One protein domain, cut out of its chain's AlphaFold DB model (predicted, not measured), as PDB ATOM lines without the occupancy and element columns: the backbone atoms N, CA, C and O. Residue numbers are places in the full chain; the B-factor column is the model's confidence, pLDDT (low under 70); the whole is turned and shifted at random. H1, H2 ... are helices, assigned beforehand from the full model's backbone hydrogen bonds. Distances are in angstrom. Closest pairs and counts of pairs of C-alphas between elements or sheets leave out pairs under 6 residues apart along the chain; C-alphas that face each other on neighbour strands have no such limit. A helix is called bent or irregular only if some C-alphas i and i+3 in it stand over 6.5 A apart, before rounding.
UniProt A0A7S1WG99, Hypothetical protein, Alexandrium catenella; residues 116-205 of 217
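This is residues 116 to 205 of the 217 residues of the protein "Hypothetical protein" of Alexandrium catenella (UniProt A0A7S1WG99). Two long helices, H1 and H3, lie side by side and run the same way; the chain returns from the end of H1 to the start of H3 through the short helix H2, which packs on H3, and a long loop. Short H4 folds back on the last part of H3, and H5 runs off from this body, its residues 195 to 205 sticking out. You have 90 printed residues with five named helices in the order H1, H2, H3, H4, H5 and no named strand, an all-helix domain. It is flat, spanning 45 by 33 by 16 A, and only just compact, close to loose, with a radius of gyration of the C-alphas of 14.3 A.

Find C-alpha 116 at (-44.592, 3.224, 15.237); from there H1, the longest helix, runs through residues 116 to 137 for 30.9 A. Next look at C-alpha 163 at (-47.163, -4.514, 6.332), where H3 begins; it covers residues 163 to 180 and 26.1 A. Between these two, H2 is residues 147 to 150, 5.5 A long. After H3 come H4, residues 182 to 187, 8.7 A long, and H5, residues 192 to 205, 20.5 A long, ending at C-alpha 205 at (-66.096, 9.337, -0.745). H5 is irregular: its C-alphas 198 and 201 are 7.3 A apart.

Begin with H3, the hub, which touches H1, H2 and H4. H1 and H3 run the same way at a shallow tilt of 20 degrees; their closest C-alphas, those of Arg 130 and Val 170, are 5.3 A apart. H3 touches H2 with residues 169 to 173 alone, and the closest C-alphas are those of Leu 149 and Gln 169 at 4.8 A. With residues 174 to 178 alone H3 touches H4, the closest C-alphas being those of Asn 178 and Ala 185 at 5.1 A. H3 and H4 form a helical hairpin, opposite ways at a shallow tilt of 33 degrees, only just short of steep. H1 and H4 are close but not clearly touching: the C-alphas of Leu 133 and Ala 185, their closest, are 7.9 A apart. H1 and H2 are near each other, with 5 pairs of C-alphas within 10 A. H5 touches no helix. In H1 and H4 every O i to N i+4 pair is within hydrogen-bond range, in H3 12 of 14 and in H5 8 of 10; H2 is too short for such a pair.

Look at Thr 142 and Gln 205 for the two C-alphas farthest apart, 48.1 A. The printed part has no cut; the link from H2 to H3, residues 151 to 162, is long, and those from H3 to H4 and from H4 to H5 are tight. Without residues 195 to 205, which stand free, the body spans 36 by 27 by 15 A. The mean pLDDT of the printed part is 90.3, and residues 142 to 144 are under 70.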
ATOM      1  N   ALA A 116     -45.421   4.374  14.894       96.50
ATOM      2  CA  ALA A 116     -44.592   3.224  15.237       96.50
ATOM      3  C   ALA A 116     -45.370   2.153  16.023       96.50
ATOM      4  O   ALA A 116     -45.249   0.962  15.733       96.50
ATOM      5  N   GLN A 117     -46.174   2.564  17.010       95.94
ATOM      6  CA  GLN A 117     -47.016   1.652  17.790       95.94
ATOM      7  C   GLN A 117     -48.099   0.999  16.927       95.94
ATOM      8  O   GLN A 117     -48.319  -0.206  17.041       95.94
ATOM      9  N   TRP A 118     -48.734   1.770  16.041       95.62
ATOM     10  CA  TRP A 118     -49.730   1.266  15.100       95.62
ATOM     11  C   TRP A 118     -49.129   0.223  14.149       95.62
ATOM     12  O   TRP A 118     -49.672  -0.873  14.011       95.62
ATOM     13  N   ASN A 119     -47.966   0.520  13.563       96.25
ATOM     14  CA  ASN A 119     -47.255  -0.405  12.680       96.25
ATOM     15  C   ASN A 119     -46.867  -1.692  13.425       96.25
ATOM     16  O   ASN A 119     -47.161  -2.790  12.955       96.25
ATOM     17  N   LYS A 120     -46.296  -1.564  14.633       95.62
ATOM     18  CA  LYS A 120     -45.925  -2.707  15.477       95.62
ATOM     19  C   LYS A 120     -47.126  -3.585  15.828       95.62
ATOM     20  O   LYS A 120     -47.037  -4.802  15.720       95.62
ATOM     21  N   TYR A 121     -48.251  -2.982  16.211       96.00
ATOM     22  CA  TYR A 121     -49.471  -3.713  16.552       96.00
ATOM     23  C   TYR A 121     -49.925  -4.639  15.412       96.00
ATOM     24  O   TYR A 121     -50.225  -5.814  15.641       96.00
ATOM     25  N   TRP A 122     -49.945  -4.135  14.175       96.69
ATOM     26  CA  TRP A 122     -50.308  -4.944  13.011       96.69
ATOM     27  C   TRP A 122     -49.227  -5.955  12.639       96.69
ATOM     28  O   TRP A 122     -49.556  -7.102  12.324       96.69
ATOM     29  N   ALA A 123     -47.953  -5.569  12.731       95.69
ATOM     30  CA  ALA A 123     -46.827  -6.457  12.479       95.69
ATOM     31  C   ALA A 123     -46.856  -7.685  13.399       95.69
ATOM     32  O   ALA A 123     -46.786  -8.809  12.907       95.69
ATOM     33  N   ASP A 124     -47.039  -7.492  14.708       95.62
ATOM     34  CA  ASP A 124     -47.078  -8.575  15.697       95.62
ATOM     35  C   ASP A 124     -48.206  -9.578  15.381       95.62
ATOM     36  O   ASP A 124     -48.002 -10.796  15.412       95.62
ATOM     37  N   ARG A 125     -49.391  -9.083  14.992       96.19
ATOM     38  CA  ARG A 125     -50.533  -9.931  14.599       96.19
ATOM     39  C   ARG A 125     -50.241 -10.738  13.336       96.19
ATOM     40  O   ARG A 125     -50.506 -11.940  13.297       96.19
ATOM     41  N   LEU A 126     -49.709 -10.093  12.303       96.00
ATOM     42  CA  LEU A 126     -49.424 -10.750  11.030       96.00
ATOM     43  C   LEU A 126     -48.249 -11.731  11.132       96.00
ATOM     44  O   LEU A 126     -48.302 -12.808  10.539       96.00
ATOM     45  N   LEU A 127     -47.216 -11.414  11.917       94.88
ATOM     46  CA  LEU A 127     -46.100 -12.323  12.189       94.88
ATOM     47  C   LEU A 127     -46.567 -13.578  12.930       94.88
ATOM     48  O   LEU A 127     -46.122 -14.679  12.594       94.88
ATOM     49  N   ALA A 128     -47.491 -13.441  13.887       95.31
ATOM     50  CA  ALA A 128     -48.089 -14.586  14.567       95.31
ATOM     51  C   ALA A 128     -48.864 -15.482  13.584       95.31
ATOM     52  O   ALA A 128     -48.658 -16.696  13.575       95.31
ATOM     53  N   LEU A 129     -49.687 -14.892  12.706       95.44
ATOM     54  CA  LEU A 129     -50.419 -15.632  11.668       95.44
ATOM     55  C   LEU A 129     -49.471 -16.344  10.699       95.44
ATOM     56  O   LEU A 129     -49.613 -17.541  10.455       95.44
ATOM     57  N   ARG A 130     -48.469 -15.626  10.188       94.81
ATOM     58  CA  ARG A 130     -47.442 -16.178   9.303       94.81
ATOM     59  C   ARG A 130     -46.717 -17.355   9.955       94.81
ATOM     60  O   ARG A 130     -46.542 -18.387   9.315       94.81
ATOM     61  N   THR A 131     -46.316 -17.219  11.218       93.75
ATOM     62  CA  THR A 131     -45.636 -18.290  11.965       93.75
ATOM     63  C   THR A 131     -46.525 -19.527  12.083       93.75
ATOM     64  O   THR A 131     -46.082 -20.622  11.745       93.75
ATOM     65  N   GLN A 132     -47.798 -19.353  12.451       94.81
ATOM     66  CA  GLN A 132     -48.757 -20.461  12.534       94.81
ATOM     67  C   GLN A 132     -48.975 -21.145  11.178       94.81
ATOM     68  O   GLN A 132     -48.995 -22.372  11.101       94.81
ATOM     69  N   LEU A 133     -49.094 -20.372  10.095       93.38
ATOM     70  CA  LEU A 133     -49.234 -20.913   8.742       93.38
ATOM     71  C   LEU A 133     -48.016 -21.750   8.333       93.38
ATOM     72  O   LEU A 133     -48.180 -22.860   7.829       93.38
ATOM     73  N   VAL A 134     -46.803 -21.253   8.592       92.06
ATOM     74  CA  VAL A 134     -45.559 -21.991   8.320       92.06
ATOM     75  C   VAL A 134     -45.505 -23.293   9.126       92.06
ATOM     76  O   VAL A 134     -45.127 -24.332   8.586       92.06
ATOM     77  N   GLU A 135     -45.887 -23.272  10.404       92.31
ATOM     78  CA  GLU A 135     -45.920 -24.472  11.251       92.31
ATOM     79  C   GLU A 135     -46.933 -25.519  10.773       92.31
ATOM     80  O   GLU A 135     -46.642 -26.717  10.800       92.31
ATOM     81  N   GLU A 136     -48.106 -25.093  10.306       92.44
ATOM     82  CA  GLU A 136     -49.109 -26.004   9.755       92.44
ATOM     83  C   GLU A 136     -48.684 -26.582   8.401       92.44
ATOM     84  O   GLU A 136     -48.847 -27.783   8.179       92.44
ATOM     85  N   LEU A 137     -48.087 -25.771   7.521       90.31
ATOM     86  CA  LEU A 137     -47.598 -26.212   6.209       90.31
ATOM     87  C   LEU A 137     -46.450 -27.221   6.304       90.31
ATOM     88  O   LEU A 137     -46.412 -28.180   5.530       90.31
ATOM     89  N   ARG A 138     -45.575 -27.087   7.310       89.94
ATOM     90  CA  ARG A 138     -44.486 -28.046   7.586       89.94
ATOM     91  C   ARG A 138     -44.959 -29.491   7.778       89.94
ATOM     92  O   ARG A 138     -44.146 -30.404   7.683       89.94
ATOM     93  N   LYS A 139     -46.246 -29.720   8.061       89.12
ATOM     94  CA  LYS A 139     -46.828 -31.064   8.225       89.12
ATOM     95  C   LYS A 139     -47.120 -31.763   6.891       89.12
ATOM     96  O   LYS A 139     -47.303 -32.977   6.892       89.12
ATOM     97  N   TYR A 140     -47.192 -31.016   5.788       85.06
ATOM     98  CA  TYR A 140     -47.580 -31.526   4.465       85.06
ATOM     99  C   TYR A 140     -46.456 -31.407   3.443       85.06
ATOM    100  O   TYR A 140     -46.277 -32.299   2.615       85.06
ATOM    101  N   GLU A 141     -45.696 -30.315   3.490       74.12
ATOM    102  CA  GLU A 141     -44.687 -30.036   2.480       74.12
ATOM    103  C   GLU A 141     -43.328 -30.644   2.844       74.12
ATOM    104  O   GLU A 141     -42.703 -30.294   3.842       74.12
ATOM    105  N   THR A 142     -42.820 -31.518   1.971       61.56
ATOM    106  CA  THR A 142     -41.384 -31.846   1.888       61.56
ATOM    107  C   THR A 142     -40.620 -30.868   0.991       61.56
ATOM    108  O   THR A 142     -39.387 -30.884   0.958       61.56
ATOM    109  N   ARG A 143     -41.340 -30.021   0.241       64.00
ATOM    110  CA  ARG A 143     -40.772 -28.989  -0.635       64.00
ATOM    111  C   ARG A 143     -40.385 -27.757   0.177       64.00
ATOM    112  O   ARG A 143     -40.950 -27.473   1.225       64.00
ATOM    113  N   LYS A 144     -39.379 -27.033  -0.312       65.81
ATOM    114  CA  LYS A 144     -38.956 -25.774   0.300       65.81
ATOM    115  C   LYS A 144     -40.027 -24.720   0.025       65.81
ATOM    116  O   LYS A 144     -40.314 -24.454  -1.136       65.81
ATOM    117  N   VAL A 145     -40.565 -24.125   1.087       74.00
ATOM    118  CA  VAL A 145     -41.393 -22.917   1.004       74.00
ATOM    119  C   VAL A 145     -40.609 -21.840   0.250       74.00
ATOM    120  O   VAL A 145     -39.418 -21.648   0.515       74.00
ATOM    121  N   GLU A 146     -41.268 -21.146  -0.679       78.62
ATOM    122  CA  GLU A 146     -40.646 -20.077  -1.462       78.62
ATOM    123  C   GLU A 146     -39.978 -19.038  -0.538       78.62
ATOM    124  O   GLU A 146     -40.609 -18.577   0.421       78.62
ATOM    125  N   PRO A 147     -38.716 -18.631  -0.792       80.88
ATOM    126  CA  PRO A 147     -37.963 -17.788   0.139       80.88
ATOM    127  C   PRO A 147     -38.674 -16.483   0.513       80.88
ATOM    128  O   PRO A 147     -38.612 -16.050   1.662       80.88
ATOM    129  N   TRP A 148     -39.403 -15.877  -0.425       82.38
ATOM    130  CA  TRP A 148     -40.105 -14.613  -0.199       82.38
ATOM    131  C   TRP A 148     -41.285 -14.731   0.779       82.38
ATOM    132  O   TRP A 148     -41.590 -13.753   1.452       82.38
ATOM    133  N   LEU A 149     -41.895 -15.915   0.936       82.88
ATOM    134  CA  LEU A 149     -42.972 -16.167   1.911       82.88
ATOM    135  C   LEU A 149     -42.458 -16.192   3.356       82.88
ATOM    136  O   LEU A 149     -43.216 -16.046   4.318       82.88
ATOM    137  N   THR A 150     -41.152 -16.404   3.515       79.75
ATOM    138  CA  THR A 150     -40.496 -16.475   4.822       79.75
ATOM    139  C   THR A 150     -39.482 -15.361   5.056       79.75
ATOM    140  O   THR A 150     -38.936 -15.233   6.156       79.75
ATOM    141  N   PHE A 151     -39.261 -14.513   4.057       82.62
ATOM    142  CA  PHE A 151     -38.374 -13.375   4.179       82.62
ATOM    143  C   PHE A 151     -38.905 -12.390   5.221       82.62
ATOM    144  O   PHE A 151     -40.079 -12.038   5.240       82.62
ATOM    145  N   HIS A 152     -38.040 -11.918   6.104       76.88
ATOM    146  CA  HIS A 152     -38.379 -10.826   6.997       76.88
ATOM    147  C   HIS A 152     -37.147  -9.964   7.177       76.88
ATOM    148  O   HIS A 152     -36.134 -10.417   7.713       76.88
ATOM    149  N   LYS A 153     -37.225  -8.723   6.698       76.19
ATOM    150  CA  LYS A 153     -36.170  -7.746   6.921       76.19
ATOM    151  C   LYS A 153     -36.295  -7.245   8.356       76.19
ATOM    152  O   LYS A 153     -37.171  -6.443   8.658       76.19
ATOM    153  N   VAL A 154     -35.417  -7.724   9.231       74.81
ATOM    154  CA  VAL A 154     -35.293  -7.172  10.580       74.81
ATOM    155  C   VAL A 154     -34.600  -5.819  10.454       74.81
ATOM    156  O   VAL A 154     -33.440  -5.751  10.050       74.81
ATOM    157  N   SER A 155     -35.318  -4.747  10.767       80.25
ATOM    158  CA  SER A 155     -34.751  -3.409  10.907       80.25
ATOM    159  C   SER A 155     -34.874  -2.974  12.370       80.25
ATOM    160  O   SER A 155     -35.910  -3.225  12.989       80.25
ATOM    161  N   PRO A 156     -33.831  -2.355  12.952       82.62
ATOM    162  CA  PRO A 156     -33.901  -1.828  14.312       82.62
ATOM    163  C   PRO A 156     -34.795  -0.582  14.414       82.62
ATOM    164  O   PRO A 156     -35.128  -0.156  15.517       82.62
ATOM    165  N   GLU A 157     -35.164   0.024  13.284       89.69
ATOM    166  CA  GLU A 157     -35.938   1.262  13.254       89.69
ATOM    167  C   GLU A 157     -37.414   1.003  13.561       89.69
ATOM    168  O   GLU A 157     -38.051   0.104  13.005       89.69
ATOM    169  N   ALA A 158     -37.985   1.821  14.441       92.69
ATOM    170  CA  ALA A 158     -39.397   1.740  14.773       92.69
ATOM    171  C   ALA A 158     -40.268   2.108  13.558       92.69
ATOM    172  O   ALA A 158     -39.969   3.058  12.837       92.69
ATOM    173  N   GLY A 159     -41.352   1.358  13.341       93.31
ATOM    174  CA  GLY A 159     -42.272   1.589  12.223       93.31
ATOM    175  C   GLY A 159     -41.751   1.147  10.853       93.31
ATOM    176  O   GLY A 159     -42.309   1.559   9.843       93.31
ATOM    177  N   SER A 160     -40.688   0.340  10.795       95.81
ATOM    178  CA  SER A 160     -40.036  -0.093   9.548       95.81
ATOM    179  C   SER A 160     -40.595  -1.381   8.934       95.81
ATOM    180  O   SER A 160     -40.093  -1.845   7.910       95.81
ATOM    181  N   VAL A 161     -41.611  -1.997   9.548       95.56
ATOM    182  CA  VAL A 161     -42.180  -3.244   9.026       95.56
ATOM    183  C   VAL A 161     -43.077  -2.934   7.836       95.56
ATOM    184  O   VAL A 161     -44.084  -2.242   7.978       95.56
ATOM    185  N   ASP A 162     -42.736  -3.508   6.686       95.12
ATOM    186  CA  ASP A 162     -43.571  -3.503   5.487       95.12
ATOM    187  C   ASP A 162     -44.792  -4.417   5.696       95.12
ATOM    188  O   ASP A 162     -44.715  -5.650   5.593       95.12
ATOM    189  N   LEU A 163     -45.919  -3.800   6.058       96.31
ATOM    190  CA  LEU A 163     -47.163  -4.514   6.332       96.31
ATOM    191  C   LEU A 163     -47.782  -5.078   5.050       96.31
ATOM    192  O   LEU A 163     -48.307  -6.189   5.102       96.31
ATOM    193  N   ARG A 164     -47.688  -4.384   3.907       95.69
ATOM    194  CA  ARG A 164     -48.196  -4.879   2.617       95.69
ATOM    195  C   ARG A 164     -47.477  -6.159   2.201       95.69
ATOM    196  O   ARG A 164     -48.137  -7.134   1.831       95.69
ATOM    197  N   LEU A 165     -46.150  -6.203   2.322       94.19
ATOM    198  CA  LEU A 165     -45.379  -7.420   2.067       94.19
ATOM    199  C   LEU A 165     -45.817  -8.554   2.997       94.19
ATOM    200  O   LEU A 165     -46.075  -9.670   2.546       94.19
ATOM    201  N   LEU A 166     -45.926  -8.275   4.296       95.06
ATOM    202  CA  LEU A 166     -46.289  -9.280   5.289       95.06
ATOM    203  C   LEU A 166     -47.723  -9.808   5.084       95.06
ATOM    204  O   LEU A 166     -47.965 -11.006   5.245       95.06
ATOM    205  N   MET A 167     -48.657  -8.955   4.654       96.56
ATOM    206  CA  MET A 167     -49.991  -9.371   4.211       96.56
ATOM    207  C   MET A 167     -49.910 -10.339   3.028       96.56
ATOM    208  O   MET A 167     -50.536 -11.400   3.067       96.56
ATOM    209  N   GLY A 168     -49.102 -10.009   2.015       95.69
ATOM    210  CA  GLY A 168     -48.878 -10.868   0.852       95.69
ATOM    211  C   GLY A 168     -48.297 -12.235   1.229       95.69
ATOM    212  O   GLY A 168     -48.725 -13.259   0.700       95.69
ATOM    213  N   GLN A 169     -47.387 -12.283   2.207       95.06
ATOM    214  CA  GLN A 169     -46.848 -13.540   2.739       95.06
ATOM    215  C   GLN A 169     -47.922 -14.392   3.416       95.06
ATOM    216  O   GLN A 169     -48.016 -15.589   3.146       95.06
ATOM    217  N   VAL A 170     -48.749 -13.789   4.276       95.94
ATOM    218  CA  VAL A 170     -49.855 -14.487   4.952       95.94
ATOM    219  C   VAL A 170     -50.864 -15.017   3.934       95.94
ATOM    220  O   VAL A 170     -51.288 -16.164   4.042       95.94
ATOM    221  N   GLN A 171     -51.217 -14.230   2.916       95.75
ATOM    222  CA  GLN A 171     -52.114 -14.675   1.846       95.75
ATOM    223  C   GLN A 171     -51.509 -15.811   1.017       95.75
ATOM    224  O   GLN A 171     -52.194 -16.799   0.767       95.75
ATOM    225  N   GLY A 172     -50.234 -15.706   0.632       94.00
ATOM    226  CA  GLY A 172     -49.540 -16.740  -0.136       94.00
ATOM    227  C   GLY A 172     -49.449 -18.070   0.616       94.00
ATOM    228  O   GLY A 172     -49.828 -19.110   0.083       94.00
ATOM    229  N   LEU A 173     -49.037 -18.035   1.887       93.56
ATOM    230  CA  LEU A 173     -49.014 -19.219   2.755       93.56
ATOM    231  C   LEU A 173     -50.428 -19.758   3.018       93.56
ATOM    232  O   LEU A 173     -50.651 -20.966   3.037       93.56
ATOM    233  N   GLY A 174     -51.408 -18.871   3.202       94.25
ATOM    234  CA  GLY A 174     -52.812 -19.243   3.358       94.25
ATOM    235  C   GLY A 174     -53.360 -19.968   2.129       94.25
ATOM    236  O   GLY A 174     -54.057 -20.969   2.281       94.25
ATOM    237  N   ALA A 175     -53.006 -19.517   0.923       93.12
ATOM    238  CA  ALA A 175     -53.383 -20.163  -0.329       93.12
ATOM    239  C   ALA A 175     -52.775 -21.569  -0.450       93.12
ATOM    240  O   ALA A 175     -53.499 -22.505  -0.780       93.12
ATOM    241  N   GLN A 176     -51.500 -21.740  -0.086       91.50
ATOM    242  CA  GLN A 176     -50.863 -23.063  -0.024       91.50
ATOM    243  C   GLN A 176     -51.566 -23.979   0.986       91.50
ATOM    244  O   GLN A 176     -51.929 -25.111   0.673       91.50
ATOM    245  N   LEU A 177     -51.839 -23.484   2.201       91.88
ATOM    246  CA  LEU A 177     -52.508 -24.290   3.225       91.88
ATOM    247  C   LEU A 177     -53.940 -24.640   2.814       91.88
ATOM    248  O   LEU A 177     -54.448 -25.692   3.205       91.88
ATOM    249  N   ASN A 178     -54.596 -23.786   2.029       93.88
ATOM    250  CA  ASN A 178     -55.949 -24.012   1.543       93.88
ATOM    251  C   ASN A 178     -56.050 -25.255   0.645       93.88
ATOM    252  O   ASN A 178     -57.087 -25.911   0.670       93.88
ATOM    253  N   GLU A 179     -54.986 -25.635  -0.070       91.56
ATOM    254  CA  GLU A 179     -54.958 -26.871  -0.870       91.56
ATOM    255  C   GLU A 179     -55.056 -28.136   0.000       91.56
ATOM    256  O   GLU A 179     -55.661 -29.129  -0.403       91.56
ATOM    257  N   TYR A 180     -54.520 -28.089   1.224       90.75
ATOM    258  CA  TYR A 180     -54.485 -29.230   2.146       90.75
ATOM    259  C   TYR A 180     -55.591 -29.187   3.212       90.75
ATOM    260  O   TYR A 180     -56.192 -30.209   3.550       90.75
ATOM    261  N   ARG A 181     -55.852 -28.007   3.792       93.06
ATOM    262  CA  ARG A 181     -56.813 -27.777   4.885       93.06
ATOM    263  C   ARG A 181     -57.567 -26.447   4.723       93.06
ATOM    264  O   ARG A 181     -57.320 -25.507   5.488       93.06
ATOM    265  N   PRO A 182     -58.597 -26.396   3.857       93.06
ATOM    266  CA  PRO A 182     -59.363 -25.175   3.592       93.06
ATOM    267  C   PRO A 182     -59.947 -24.512   4.846       93.06
ATOM    268  O   PRO A 182     -59.887 -23.300   5.025       93.06
ATOM    269  N   ARG A 183     -60.476 -25.318   5.778       93.94
ATOM    270  CA  ARG A 183     -61.083 -24.807   7.022       93.94
ATOM    271  C   ARG A 183     -60.073 -24.113   7.936       93.94
ATOM    272  O   ARG A 183     -60.437 -23.171   8.631       93.94
ATOM    273  N   LEU A 184     -58.832 -24.597   7.968       92.06
ATOM    274  CA  LEU A 184     -57.784 -24.012   8.803       92.06
ATOM    275  C   LEU A 184     -57.188 -22.773   8.135       92.06
ATOM    276  O   LEU A 184     -57.009 -21.764   8.809       92.06
ATOM    277  N   ALA A 185     -56.979 -22.818   6.816       92.50
ATOM    278  CA  ALA A 185     -56.569 -21.657   6.031       92.50
ATOM    279  C   ALA A 185     -57.556 -20.487   6.187       92.50
ATOM    280  O   ALA A 185     -57.140 -19.366   6.460       92.50
ATOM    281  N   ALA A 186     -58.864 -20.761   6.140       92.88
ATOM    282  CA  ALA A 186     -59.897 -19.753   6.380       92.88
ATOM    283  C   ALA A 186     -59.864 -19.163   7.804       92.88
ATOM    284  O   ALA A 186     -60.264 -18.022   8.005       92.88
ATOM    285  N   LYS A 187     -59.392 -19.921   8.803       94.12
ATOM    286  CA  LYS A 187     -59.240 -19.437  10.185       94.12
ATOM    287  C   LYS A 187     -57.984 -18.576  10.366       94.12
ATOM    288  O   LYS A 187     -57.986 -17.680  11.202       94.12
ATOM    289  N   LEU A 188     -56.928 -18.871   9.610       93.75
ATOM    290  CA  LEU A 188     -55.633 -18.183   9.649       93.75
ATOM    291  C   LEU A 188     -55.506 -17.095   8.568       93.75
ATOM    292  O   LEU A 188     -54.400 -16.688   8.220       93.75
ATOM    293  N   SER A 189     -56.631 -16.632   8.018       94.12
ATOM    294  CA  SER A 189     -56.656 -15.567   7.019       94.12
ATOM    295  C   SER A 189     -56.337 -14.202   7.628       94.12
ATOM    296  O   SER A 189     -56.366 -14.014   8.846       94.12
ATOM    297  N   LEU A 190     -56.107 -13.212   6.761       95.62
ATOM    298  CA  LEU A 190     -55.961 -11.825   7.192       95.62
ATOM    299  C   LEU A 190     -57.178 -11.349   8.012       95.62
ATOM    300  O   LEU A 190     -58.315 -11.712   7.682       95.62
ATOM    301  N   PRO A 191     -56.964 -10.529   9.059       95.38
ATOM    302  CA  PRO A 191     -58.049  -9.938   9.833       95.38
ATOM    303  C   PRO A 191     -58.956  -9.062   8.960       95.38
ATOM    304  O   PRO A 191     -58.476  -8.267   8.151       95.38
ATOM    305  N   LYS A 192     -60.278  -9.168   9.152       93.81
ATOM    306  CA  LYS A 192     -61.273  -8.401   8.378       93.81
ATOM    307  C   LYS A 192     -61.104  -6.895   8.543       93.81
ATOM    308  O   LYS A 192     -61.362  -6.130   7.621       93.81
ATOM    309  N   GLU A 193     -60.642  -6.485   9.716       94.19
ATOM    310  CA  GLU A 193     -60.386  -5.095  10.058       94.19
ATOM    311  C   GLU A 193     -59.375  -4.450   9.105       94.19
ATOM    312  O   GLU A 193     -59.512  -3.269   8.807       94.19
ATOM    313  N   MET A 194     -58.405  -5.209   8.577       94.44
ATOM    314  CA  MET A 194     -57.420  -4.654   7.646       94.44
ATOM    315  C   MET A 194     -58.056  -4.227   6.320       94.44
ATOM    316  O   MET A 194     -57.774  -3.140   5.821       94.44
ATOM    317  N   PHE A 195     -58.962  -5.049   5.788       94.00
ATOM    318  CA  PHE A 195     -59.720  -4.716   4.579       94.00
ATOM    319  C   PHE A 195     -60.668  -3.544   4.826       94.00
ATOM    320  O   PHE A 195     -60.770  -2.647   3.997       94.00
ATOM    321  N   ASN A 196     -61.308  -3.509   5.999       93.31
ATOM    322  CA  ASN A 196     -62.175  -2.393   6.368       93.31
ATOM    323  C   ASN A 196     -61.404  -1.069   6.378       93.31
ATOM    324  O   ASN A 196     -61.920  -0.083   5.867       93.31
ATOM    325  N   ILE A 197     -60.188  -1.055   6.938       93.31
ATOM    326  CA  ILE A 197     -59.311   0.125   6.973       93.31
ATOM    327  C   ILE A 197     -58.904   0.552   5.556       93.31
ATOM    328  O   ILE A 197     -58.977   1.736   5.244       93.31
ATOM    329  N   GLU A 198     -58.522  -0.389   4.691       91.94
ATOM    330  CA  GLU A 198     -58.143  -0.091   3.301       91.94
ATOM    331  C   GLU A 198     -59.307   0.484   2.477       91.94
ATOM    332  O   GLU A 198     -59.104   1.348   1.625       91.94
ATOM    333  N   ASP A 199     -60.539   0.062   2.771       92.38
ATOM    334  CA  ASP A 199     -61.744   0.528   2.084       92.38
ATOM    335  C   ASP A 199     -62.350   1.821   2.668       92.38
ATOM    336  O   ASP A 199     -63.232   2.411   2.030       92.38
ATOM    337  N   MET A 200     -61.897   2.303   3.837       91.12
ATOM    338  CA  MET A 200     -62.441   3.517   4.479       91.12
ATOM    339  C   MET A 200     -62.490   4.743   3.546       91.12
ATOM    340  O   MET A 200     -63.553   5.373   3.478       91.12
ATOM    341  N   PRO A 201     -61.427   5.069   2.776       89.00
ATOM    342  CA  PRO A 201     -61.433   6.224   1.874       89.00
ATOM    343  C   PRO A 201     -62.563   6.160   0.846       89.00
ATOM    344  O   PRO A 201     -63.295   7.130   0.633       89.00
ATOM    345  N   ARG A 202     -62.764   4.974   0.257       88.19
ATOM    346  CA  ARG A 202     -63.809   4.732  -0.742       88.19
ATOM    347  C   ARG A 202     -65.196   4.908  -0.129       88.19
ATOM    348  O   ARG A 202     -66.057   5.551  -0.728       88.19
ATOM    349  N   GLN A 203     -65.413   4.372   1.072       87.19
ATOM    350  CA  GLN A 203     -66.693   4.479   1.776       87.19
ATOM    351  C   GLN A 203     -67.035   5.936   2.120       87.19
ATOM    352  O   GLN A 203     -68.157   6.377   1.861       87.19
ATOM    353  N   ARG A 204     -66.066   6.717   2.623       85.50
ATOM    354  CA  ARG A 204     -66.269   8.150   2.904       85.50
ATOM    355  C   ARG A 204     -66.542   8.951   1.632       85.50
ATOM    356  O   ARG A 204     -67.406   9.826   1.645       85.50
ATOM    357  N   GLN A 205     -65.860   8.650   0.526       84.88
ATOM    358  CA  GLN A 205     -66.096   9.337  -0.745       84.88
ATOM    359  C   GLN A 205     -67.517   9.087  -1.277       84.88
ATOM    360  O   GLN A 205     -68.178  10.026  -1.723       84.88
TER     361      GLN A 205